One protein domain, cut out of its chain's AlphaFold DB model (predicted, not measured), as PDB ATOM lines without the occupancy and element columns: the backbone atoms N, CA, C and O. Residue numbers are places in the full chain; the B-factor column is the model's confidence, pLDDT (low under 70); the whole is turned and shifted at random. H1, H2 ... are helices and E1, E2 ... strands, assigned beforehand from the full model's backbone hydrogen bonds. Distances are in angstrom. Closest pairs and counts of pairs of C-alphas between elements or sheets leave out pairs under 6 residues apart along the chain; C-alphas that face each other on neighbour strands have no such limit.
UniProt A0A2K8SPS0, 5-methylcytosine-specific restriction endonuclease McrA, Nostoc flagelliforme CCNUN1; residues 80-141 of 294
ATOM      1  N   PRO A  80     -67.978-117.800  98.217       64.38
ATOM      2  CA  PRO A  80     -67.701-116.377  98.392       64.38
ATOM      3  C   PRO A  80     -66.749-115.879  97.300       64.38
ATOM      4  O   PRO A  80     -65.741-116.529  97.007       64.38
ATOM      5  N   GLN A  81     -67.109-114.771  96.654       71.75
ATOM      6  CA  GLN A  81     -66.254-114.115  95.667       71.75
ATOM      7  C   GLN A  81     -65.227-113.241  96.406       71.75
ATOM      8  O   GLN A  81     -65.543-112.758  97.494       71.75
ATOM      9  N   PRO A  82     -64.013-113.038  95.865       70.25
ATOM     10  CA  PRO A  82     -63.051-112.117  96.461       70.25
ATOM     11  C   PRO A  82     -63.647-110.708  96.587       70.25
ATOM     12  O   PRO A  82     -64.278-110.214  95.649       70.25
ATOM     13  N   GLU A  83     -63.451-110.074  97.741       71.19
ATOM     14  CA  GLU A  83     -63.951-108.723  98.010       71.19
ATOM     15  C   GLU A  83     -63.271-107.686  97.099       71.19
ATOM     16  O   GLU A  83     -62.100-107.819  96.744       71.19
ATOM     17  N   GLY A  84     -64.018-106.657  96.689       78.31
ATOM     18  CA  GLY A  84     -63.503-105.552  95.869       78.31
ATOM     19  C   GLY A  84     -63.416-105.812  94.359       78.31
ATOM     20  O   GLY A  84     -63.096-104.890  93.613       78.31
ATOM     21  N   ILE A  85     -63.734-107.019  93.874       79.00
ATOM     22  CA  ILE A  85     -63.776-107.311  92.432       79.00
ATOM     23  C   ILE A  85     -65.217-107.224  91.927       79.00
ATOM     24  O   ILE A  85     -66.075-108.017  92.317       79.00
ATOM     25  N   LEU A  86     -65.479-106.294  91.008       82.69
ATOM     26  CA  LEU A  86     -66.776-106.191  90.345       82.69
ATOM     27  C   LEU A  86     -66.961-107.364  89.371       82.69
ATOM     28  O   LEU A  86     -66.196-107.521  88.423       82.69
ATOM     29  N   VAL A  87     -67.994-108.179  89.589       81.38
ATOM     30  CA  VAL A  87     -68.340-109.309  88.719       81.38
ATOM     31  C   VAL A  87     -69.669-109.013  88.020       81.38
ATOM     32  O   VAL A  87     -70.649-108.749  88.710       81.38
ATOM     33  N   PRO A  88     -69.742-109.076  86.676       85.06
ATOM     34  CA  PRO A  88     -70.988-108.858  85.947       85.06
ATOM     35  C   PRO A  88     -72.089-109.858  86.316       85.06
ATOM     36  O   PRO A  88     -71.812-111.030  86.588       85.06
ATOM     37  N   ASP A  89     -73.346-109.426  86.207       82.62
ATOM     38  CA  ASP A  89     -74.513-110.275  86.455       82.62
ATOM     39  C   ASP A  89     -74.458-111.588  85.664       82.62
ATOM     40  O   ASP A  89     -74.014-111.642  84.512       82.62
ATOM     41  N   ASN A  90     -74.939-112.675  86.277       83.31
ATOM     42  CA  ASN A  90     -74.932-114.037  85.718       83.31
ATOM     43  C   ASN A  90     -73.539-114.629  85.423       83.31
ATOM     44  O   ASN A  90     -73.416-115.625  84.689       83.31
ATOM     45  N   HIS A  91     -72.497-114.049  86.017       90.25
ATOM     46  CA  HIS A  91     -71.132-114.548  85.970       90.25
ATOM     47  C   HIS A  91     -70.566-114.745  87.375       90.25
ATOM     48  O   HIS A  91     -71.122-114.294  88.370       90.25
ATOM     49  N   TYR A  92     -69.462-115.476  87.457       88.25
ATOM     50  CA  TYR A  92     -68.719-115.666  88.694       88.25
ATOM     51  C   TYR A  92     -67.224-115.814  88.395       88.25
ATOM     52  O   TYR A  92     -66.842-116.272  87.307       88.25
ATOM     53  N   LEU A  93     -66.373-115.457  89.356       86.19
ATOM     54  CA  LEU A  93     -64.943-115.725  89.279       86.19
ATOM     55  C   LEU A  93     -64.696-117.179  89.641       86.19
ATOM     56  O   LEU A  93     -65.125-117.680  90.679       86.19
ATOM     57  N   GLY A  94     -64.006-117.886  88.759       82.88
ATOM     58  CA  GLY A  94     -63.496-119.211  89.067       82.88
ATOM     59  C   GLY A  94     -62.012-119.299  88.800       82.88
ATOM     60  O   GLY A  94     -61.383-118.356  88.334       82.88
ATOM     61  N   LEU A  95     -61.478-120.495  89.022       82.81
ATOM     62  CA  LEU A  95     -60.117-120.865  88.646       82.81
ATOM     63  C   LEU A  95     -59.685-120.281  87.300       82.81
ATOM     64  O   LEU A  95     -60.448-120.386  86.324       82.81
ATOM     65  N   LEU A  96     -58.450-119.773  87.253       85.50
ATOM     66  CA  LEU A  96     -57.796-119.378  86.015       85.50
ATOM     67  C   LEU A  96     -57.942-120.502  84.985       85.50
ATOM     68  O   LEU A  96     -57.743-121.692  85.248       85.50
ATOM     69  N   CYS A  97     -58.418-120.133  83.807       86.31
ATOM     70  CA  CYS A  97     -58.645-121.047  82.714       86.31
ATOM     71  C   CYS A  97     -57.309-121.635  82.256       86.31
ATOM     72  O   CYS A  97     -56.292-120.954  82.256       86.31
ATOM     73  N   LYS A  98     -57.325-122.872  81.751       85.06
ATOM     74  CA  LYS A  98     -56.146-123.538  81.169       85.06
ATOM     75  C   LYS A  98     -55.490-122.783  79.999       85.06
ATOM     76  O   LYS A  98     -54.412-123.159  79.570       85.06
ATOM     77  N   HIS A  99     -56.185-121.787  79.451       85.62
ATOM     78  CA  HIS A  99     -55.701-120.905  78.390       85.62
ATOM     79  C   HIS A  99     -55.126-119.582  78.932       85.62
ATOM     80  O   HIS A  99     -54.811-118.705  78.142       85.62
ATOM     81  N   GLY A 100     -55.019-119.418  80.258       88.25
ATOM     82  CA  GLY A 100     -54.482-118.205  80.886       88.25
ATOM     83  C   GLY A 100     -55.421-116.998  80.839       88.25
ATOM     84  O   GLY A 100     -54.975-115.871  81.006       88.25
ATOM     85  N   HIS A 101     -56.717-117.205  80.586       92.44
ATOM     86  CA  HIS A 101     -57.701-116.122  80.472       92.44
ATOM     87  C   HIS A 101     -58.019-115.489  81.831       92.44
ATOM     88  O   HIS A 101     -58.979-115.891  82.494       92.44
ATOM     89  N   ASP A 102     -57.209-114.520  82.233       90.56
ATOM     90  CA  ASP A 102     -57.369-113.751  83.464       90.56
ATOM     91  C   ASP A 102     -58.409-112.632  83.290       90.56
ATOM     92  O   ASP A 102     -58.430-111.916  82.287       90.56
ATOM     93  N   TYR A 103     -59.302-112.501  84.263       88.94
ATOM     94  CA  TYR A 103     -60.235-111.399  84.364       88.94
ATOM     95  C   TYR A 103     -59.583-110.251  85.121       88.94
ATOM     96  O   TYR A 103     -59.426-110.324  86.333       88.94
ATOM     97  N   MET A 104     -59.233-109.182  84.405       86.75
ATOM     98  CA  MET A 104     -58.687-107.949  84.989       86.75
ATOM     99  C   MET A 104     -57.436-108.158  85.859       86.75
ATOM    100  O   MET A 104     -57.216-107.402  86.796       86.75
ATOM    101  N   GLN A 105     -56.608-109.160  85.538       84.25
ATOM    102  CA  GLN A 105     -55.378-109.483  86.282       84.25
ATOM    103  C   GLN A 105     -55.638-109.852  87.751       84.25
ATOM    104  O   GLN A 105     -54.813-109.629  88.632       84.25
ATOM    105  N   THR A 106     -56.807-110.422  88.021       83.94
ATOM    106  CA  THR A 106     -57.217-110.840  89.364       83.94
ATOM    107  C   THR A 106     -56.667-112.216  89.739       83.94
ATOM    108  O   THR A 106     -56.843-112.656  90.873       83.94
ATOM    109  N   GLY A 107     -56.047-112.938  88.798       83.12
ATOM    110  CA  GLY A 107     -55.657-114.340  88.960       83.12
ATOM    111  C   GLY A 107     -56.816-115.326  88.755       83.12
ATOM    112  O   GLY A 107     -56.633-116.540  88.881       83.12
ATOM    113  N   TYR A 108     -58.013-114.836  88.410       86.31
ATOM    114  CA  TYR A 108     -59.222-115.637  88.209       86.31
ATOM    115  C   TYR A 108     -59.750-115.506  86.783       86.31
ATOM    116  O   TYR A 108     -59.539-114.510  86.108       86.31
ATOM    117  N   SER A 109     -60.507-116.497  86.310       90.38
ATOM    118  CA  SER A 109     -61.264-116.366  85.062       90.38
ATOM    119  C   SER A 109     -62.712-116.007  85.329       90.38
ATOM    120  O   SER A 109     -63.379-116.676  86.122       90.38
ATOM    121  N   LEU A 110     -63.246-115.081  84.535       92.50
ATOM    122  CA  LEU A 110     -64.679-114.827  84.489       92.50
ATOM    123  C   LEU A 110     -65.400-115.985  83.780       92.50
ATOM    124  O   LEU A 110     -65.058-116.386  82.657       92.50
ATOM    125  N   ARG A 111     -66.383-116.572  84.464       90.12
ATOM    126  CA  ARG A 111     -67.119-117.754  84.007       90.12
ATOM    127  C   ARG A 111     -68.615-117.500  84.035       90.12
ATOM    128  O   ARG A 111     -69.120-116.826  84.919       90.12
ATOM    129  N   ASN A 112     -69.335-118.080  83.081       88.25
ATOM    130  CA  ASN A 112     -70.798-118.053  83.094       88.25
ATOM    131  C   ASN A 112     -71.379-119.112  84.042       88.25
ATOM    132  O   ASN A 112     -70.682-120.036  84.460       88.25
ATOM    133  N   ASN A 113     -72.692-119.081  84.273       83.81
ATOM    134  CA  ASN A 113     -73.412-120.048  85.120       83.81
ATOM    135  C   ASN A 113     -73.228-121.536  84.739       83.81
ATOM    136  O   ASN A 113     -73.408-122.429  85.573       83.81
ATOM    137  N   ARG A 114     -72.822-121.829  83.494       80.62
ATOM    138  CA  ARG A 114     -72.479-123.182  83.010       80.62
ATOM    139  C   ARG A 114     -71.006-123.554  83.237       80.62
ATOM    140  O   ARG A 114     -70.556-124.583  82.739       80.62
ATOM    141  N   ARG A 115     -70.271-122.755  84.017       83.06
ATOM    142  CA  ARG A 115     -68.855-122.912  84.403       83.06
ATOM    143  C   ARG A 115     -67.843-122.732  83.274       83.06
ATOM    144  O   ARG A 115     -66.655-123.026  83.445       83.06
ATOM    145  N   ASN A 116     -68.286-122.238  82.125       87.44
ATOM    146  CA  ASN A 116     -67.415-122.003  80.986       87.44
ATOM    147  C   ASN A 116     -66.736-120.639  81.123       87.44
ATOM    148  O   ASN A 116     -67.397-119.660  81.454       87.44
ATOM    149  N   CYS A 117     -65.433-120.578  80.834       92.25
ATOM    150  CA  CYS A 117     -64.718-119.310  80.690       92.25
ATOM    151  C   CYS A 117     -65.323-118.520  79.522       92.25
ATOM    152  O   CYS A 117     -65.470-119.064  78.423       92.25
ATOM    153  N   ILE A 118     -65.682-117.259  79.761       92.19
ATOM    154  CA  ILE A 118     -66.374-116.446  78.755       92.19
ATOM    155  C   ILE A 118     -65.482-116.104  77.561       92.19
ATOM    156  O   ILE A 118     -65.960-116.087  76.429       92.19
ATOM    157  N   ILE A 119     -64.176-115.932  77.787       89.44
ATOM    158  CA  ILE A 119     -63.211-115.625  76.726       89.44
ATOM    159  C   ILE A 119     -63.052-116.849  75.818       89.44
ATOM    160  O   ILE A 119     -63.203-116.733  74.606       89.44
ATOM    161  N   CYS A 120     -62.910-118.049  76.394       89.88
ATOM    162  CA  CYS A 120     -62.933-119.304  75.636       89.88
ATOM    163  C   CYS A 120     -64.207-119.483  74.799       89.88
ATOM    164  O   CYS A 120     -64.151-120.026  73.697       89.88
ATOM    165  N   ILE A 121     -65.375-119.110  75.339       89.25
ATOM    166  CA  ILE A 121     -66.633-119.172  74.583       89.25
ATOM    167  C   ILE A 121     -66.578-118.185  73.421       89.25
ATOM    168  O   ILE A 121     -66.850-118.580  72.293       89.25
ATOM    169  N   SER A 122     -66.185-116.939  73.681       87.50
ATOM    170  CA  SER A 122     -66.064-115.896  72.664       87.50
ATOM    171  C   SER A 122     -65.093-116.288  71.546       87.50
ATOM    172  O   SER A 122     -65.435-116.197  70.373       87.50
ATOM    173  N   GLU A 123     -63.906-116.805  71.872       88.31
ATOM    174  CA  GLU A 123     -62.928-117.309  70.896       88.31
ATOM    175  C   GLU A 123     -63.488-118.451  70.042       88.31
ATOM    176  O   GLU A 123     -63.363-118.431  68.816       88.31
ATOM    177  N   LYS A 124     -64.166-119.425  70.662       84.31
ATOM    178  CA  LYS A 124     -64.823-120.519  69.931       84.31
ATOM    179  C   LYS A 124     -65.947-120.014  69.032       84.31
ATOM    180  O   LYS A 124     -66.074-120.483  67.899       84.31
ATOM    181  N   SER A 125     -66.747-119.064  69.508       82.38
ATOM    182  CA  SER A 125     -67.812-118.440  68.723       82.38
ATOM    183  C   SER A 125     -67.236-117.662  67.543       82.38
ATOM    184  O   SER A 125     -67.696-117.867  66.427       82.38
ATOM    185  N   ARG A 126     -66.167-116.876  67.740       81.44
ATOM    186  CA  ARG A 126     -65.441-116.176  66.666       81.44
ATOM    187  C   ARG A 126     -64.887-117.144  65.623       81.44
ATOM    188  O   ARG A 126     -65.087-116.929  64.432       81.44
ATOM    189  N   GLY A 127     -64.259-118.244  66.046       83.00
ATOM    190  CA  GLY A 127     -63.789-119.290  65.129       83.00
ATOM    191  C   GLY A 127     -64.930-119.945  64.339       83.00
ATOM    192  O   GLY A 127     -64.815-120.164  63.133       83.00
ATOM    193  N   THR A 128     -66.066-120.193  64.994       86.25
ATOM    194  CA  THR A 128     -67.274-120.732  64.347       86.25
ATOM    195  C   THR A 128     -67.853-119.742  63.333       86.25
ATOM    196  O   THR A 128     -68.106-120.110  62.189       86.25
ATOM    197  N   GLN A 129     -67.995-118.474  63.716       83.69
ATOM    198  CA  GLN A 129     -68.475-117.398  62.848       83.69
ATOM    199  C   GLN A 129     -67.542-117.172  61.655       83.69
ATOM    200  O   GLN A 129     -68.017-117.004  60.536       83.69
ATOM    201  N   ALA A 130     -66.223-117.235  61.855       84.00
ATOM    202  CA  ALA A 130     -65.249-117.156  60.772       84.00
ATOM    203  C   ALA A 130     -65.425-118.308  59.773       84.00
ATOM    204  O   ALA A 130     -65.421-118.067  58.569       84.00
ATOM    205  N   LYS A 131     -65.649-119.538  60.256       87.56
ATOM    206  CA  LYS A 131     -65.932-120.694  59.396       87.56
ATOM    207  C   LYS A 131     -67.210-120.492  58.579       87.56
ATOM    208  O   LYS A 131     -67.173-120.656  57.364       87.56
ATOM    209  N   VAL A 132     -68.297-120.073  59.229       89.50
ATOM    210  CA  VAL A 132     -69.581-119.779  58.569       89.50
ATOM    211  C   VAL A 132     -69.417-118.675  57.523       89.50
ATOM    212  O   VAL A 132     -69.904-118.810  56.404       89.50
ATOM    213  N   ARG A 133     -68.684-117.602  57.843       90.44
ATOM    214  CA  ARG A 133     -68.375-116.519  56.901       90.44
ATOM    215  C   ARG A 133     -67.605-117.034  55.685       90.44
ATOM    216  O   ARG A 133     -67.973-116.704  54.563       90.44
ATOM    217  N   THR A 134     -66.583-117.862  55.891       90.06
ATOM    218  CA  THR A 134     -65.805-118.475  54.805       90.06
ATOM    219  C   THR A 134     -66.664-119.396  53.939       90.06
ATOM    220  O   THR A 134     -66.575-119.339  52.719       90.06
ATOM    221  N   GLU A 135     -67.511-120.236  54.538       91.81
ATOM    222  CA  GLU A 135     -68.443-121.100  53.800       91.81
ATOM    223  C   GLU A 135     -69.450-120.278  52.985       91.81
ATOM    224  O   GLU A 135     -69.662-120.561  51.806       91.81
ATOM    225  N   ARG A 136     -70.004-119.209  53.574       93.31
ATOM    226  CA  ARG A 136     -70.903-118.275  52.884       93.31
ATOM    227  C   ARG A 136     -70.210-117.585  51.713       93.31
ATOM    228  O   ARG A 136     -70.785-117.527  50.633       93.31
ATOM    229  N   TRP A 137     -68.982-117.108  51.905       94.38
ATOM    230  CA  TRP A 137     -68.201-116.476  50.845       94.38
ATOM    231  C   TRP A 137     -67.902-117.453  49.702       94.38
ATOM    232  O   TRP A 137     -68.132-117.112  48.550       94.38
ATOM    233  N   LYS A 138     -67.503-118.698  50.002       92.94
ATOM    234  CA  LYS A 138     -67.293-119.742  48.982       92.94
ATOM    235  C   LYS A 138     -68.556-120.018  48.170       92.94
ATOM    236  O   LYS A 138     -68.482-120.131  46.955       92.94
ATOM    237  N   LYS A 139     -69.711-120.106  48.839       91.44
ATOM    238  CA  LYS A 139     -71.005-120.330  48.180       91.44
ATOM    239  C   LYS A 139     -71.422-119.146  47.302       91.44
ATOM    240  O   LYS A 139     -72.030-119.362  46.266       91.44
ATOM    241  N   ALA A 140     -71.097-117.921  47.716       92.94
ATOM    242  CA  ALA A 140     -71.376-116.706  46.953       92.94
ATOM    243  C   ALA A 140     -70.399-116.468  45.784       92.94
ATOM    244  O   ALA A 140     -70.691-115.641  44.932       92.94
ATOM    245  N   ASN A 141     -69.260-117.169  45.737       93.25
ATOM    246  CA  ASN A 141     -68.215-116.983  44.724       93.25
ATOM    247  C   ASN A 141     -67.822-118.320  44.053       93.25
ATOM    248  O   ASN A 141     -66.658-118.725  44.135       93.25
TER     249      ASN A 141
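AT A GLANCE: This is residues 80 to 141 of the 294 residues of the protein "5-methylcytosine-specific restriction endonuclease McrA" of Nostoc flagelliforme CCNUN1 (UniProt A0A2K8SPS0). A small head of loops round a two-stranded hairpin, E1 and E2, bears one long helix, H1, whose residues 122 to 140 stick out with Asn 141 and make the length of a rod. The printed part has 62 residues, in the order E1, E2, H1, mixed in class, with an antiparallel sheet. It is only just loose, close to extended: radius of gyration of the C-alphas 15.7 A, spans 54 by 22 by 17 A.

IN THESE COORDINATES: Find C-alpha 91 at (-71.132, -114.548, 85.970), where E1, residues 91 to 95, begins. E2 is residues 108 to 112. H1, residues 118 to 140, runs 32.2 A to C-alpha 140 at (-71.376, -116.706, 46.953).

HOW THE PARTS SIT: Look at N 92 and O 111, 2.9 A apart, within hydrogen-bond range across the hairpin E1 and E2, antiparallel at 138 degrees. The closest C-alphas of E2 and H1 are those of Arg 111 and Ile 118, 5.5 A. E1 and H1 are apart. In H1 every O i to N i+4 pair is within hydrogen-bond range.

THE WHOLE: The C-alphas of Glu 83 and Asn 141, the two farthest apart, are 54.1 A apart. The printed part has no cut. E1 to E2 is a long link, E2 to H1 a tight one. Only residue 80 has pLDDT under 70.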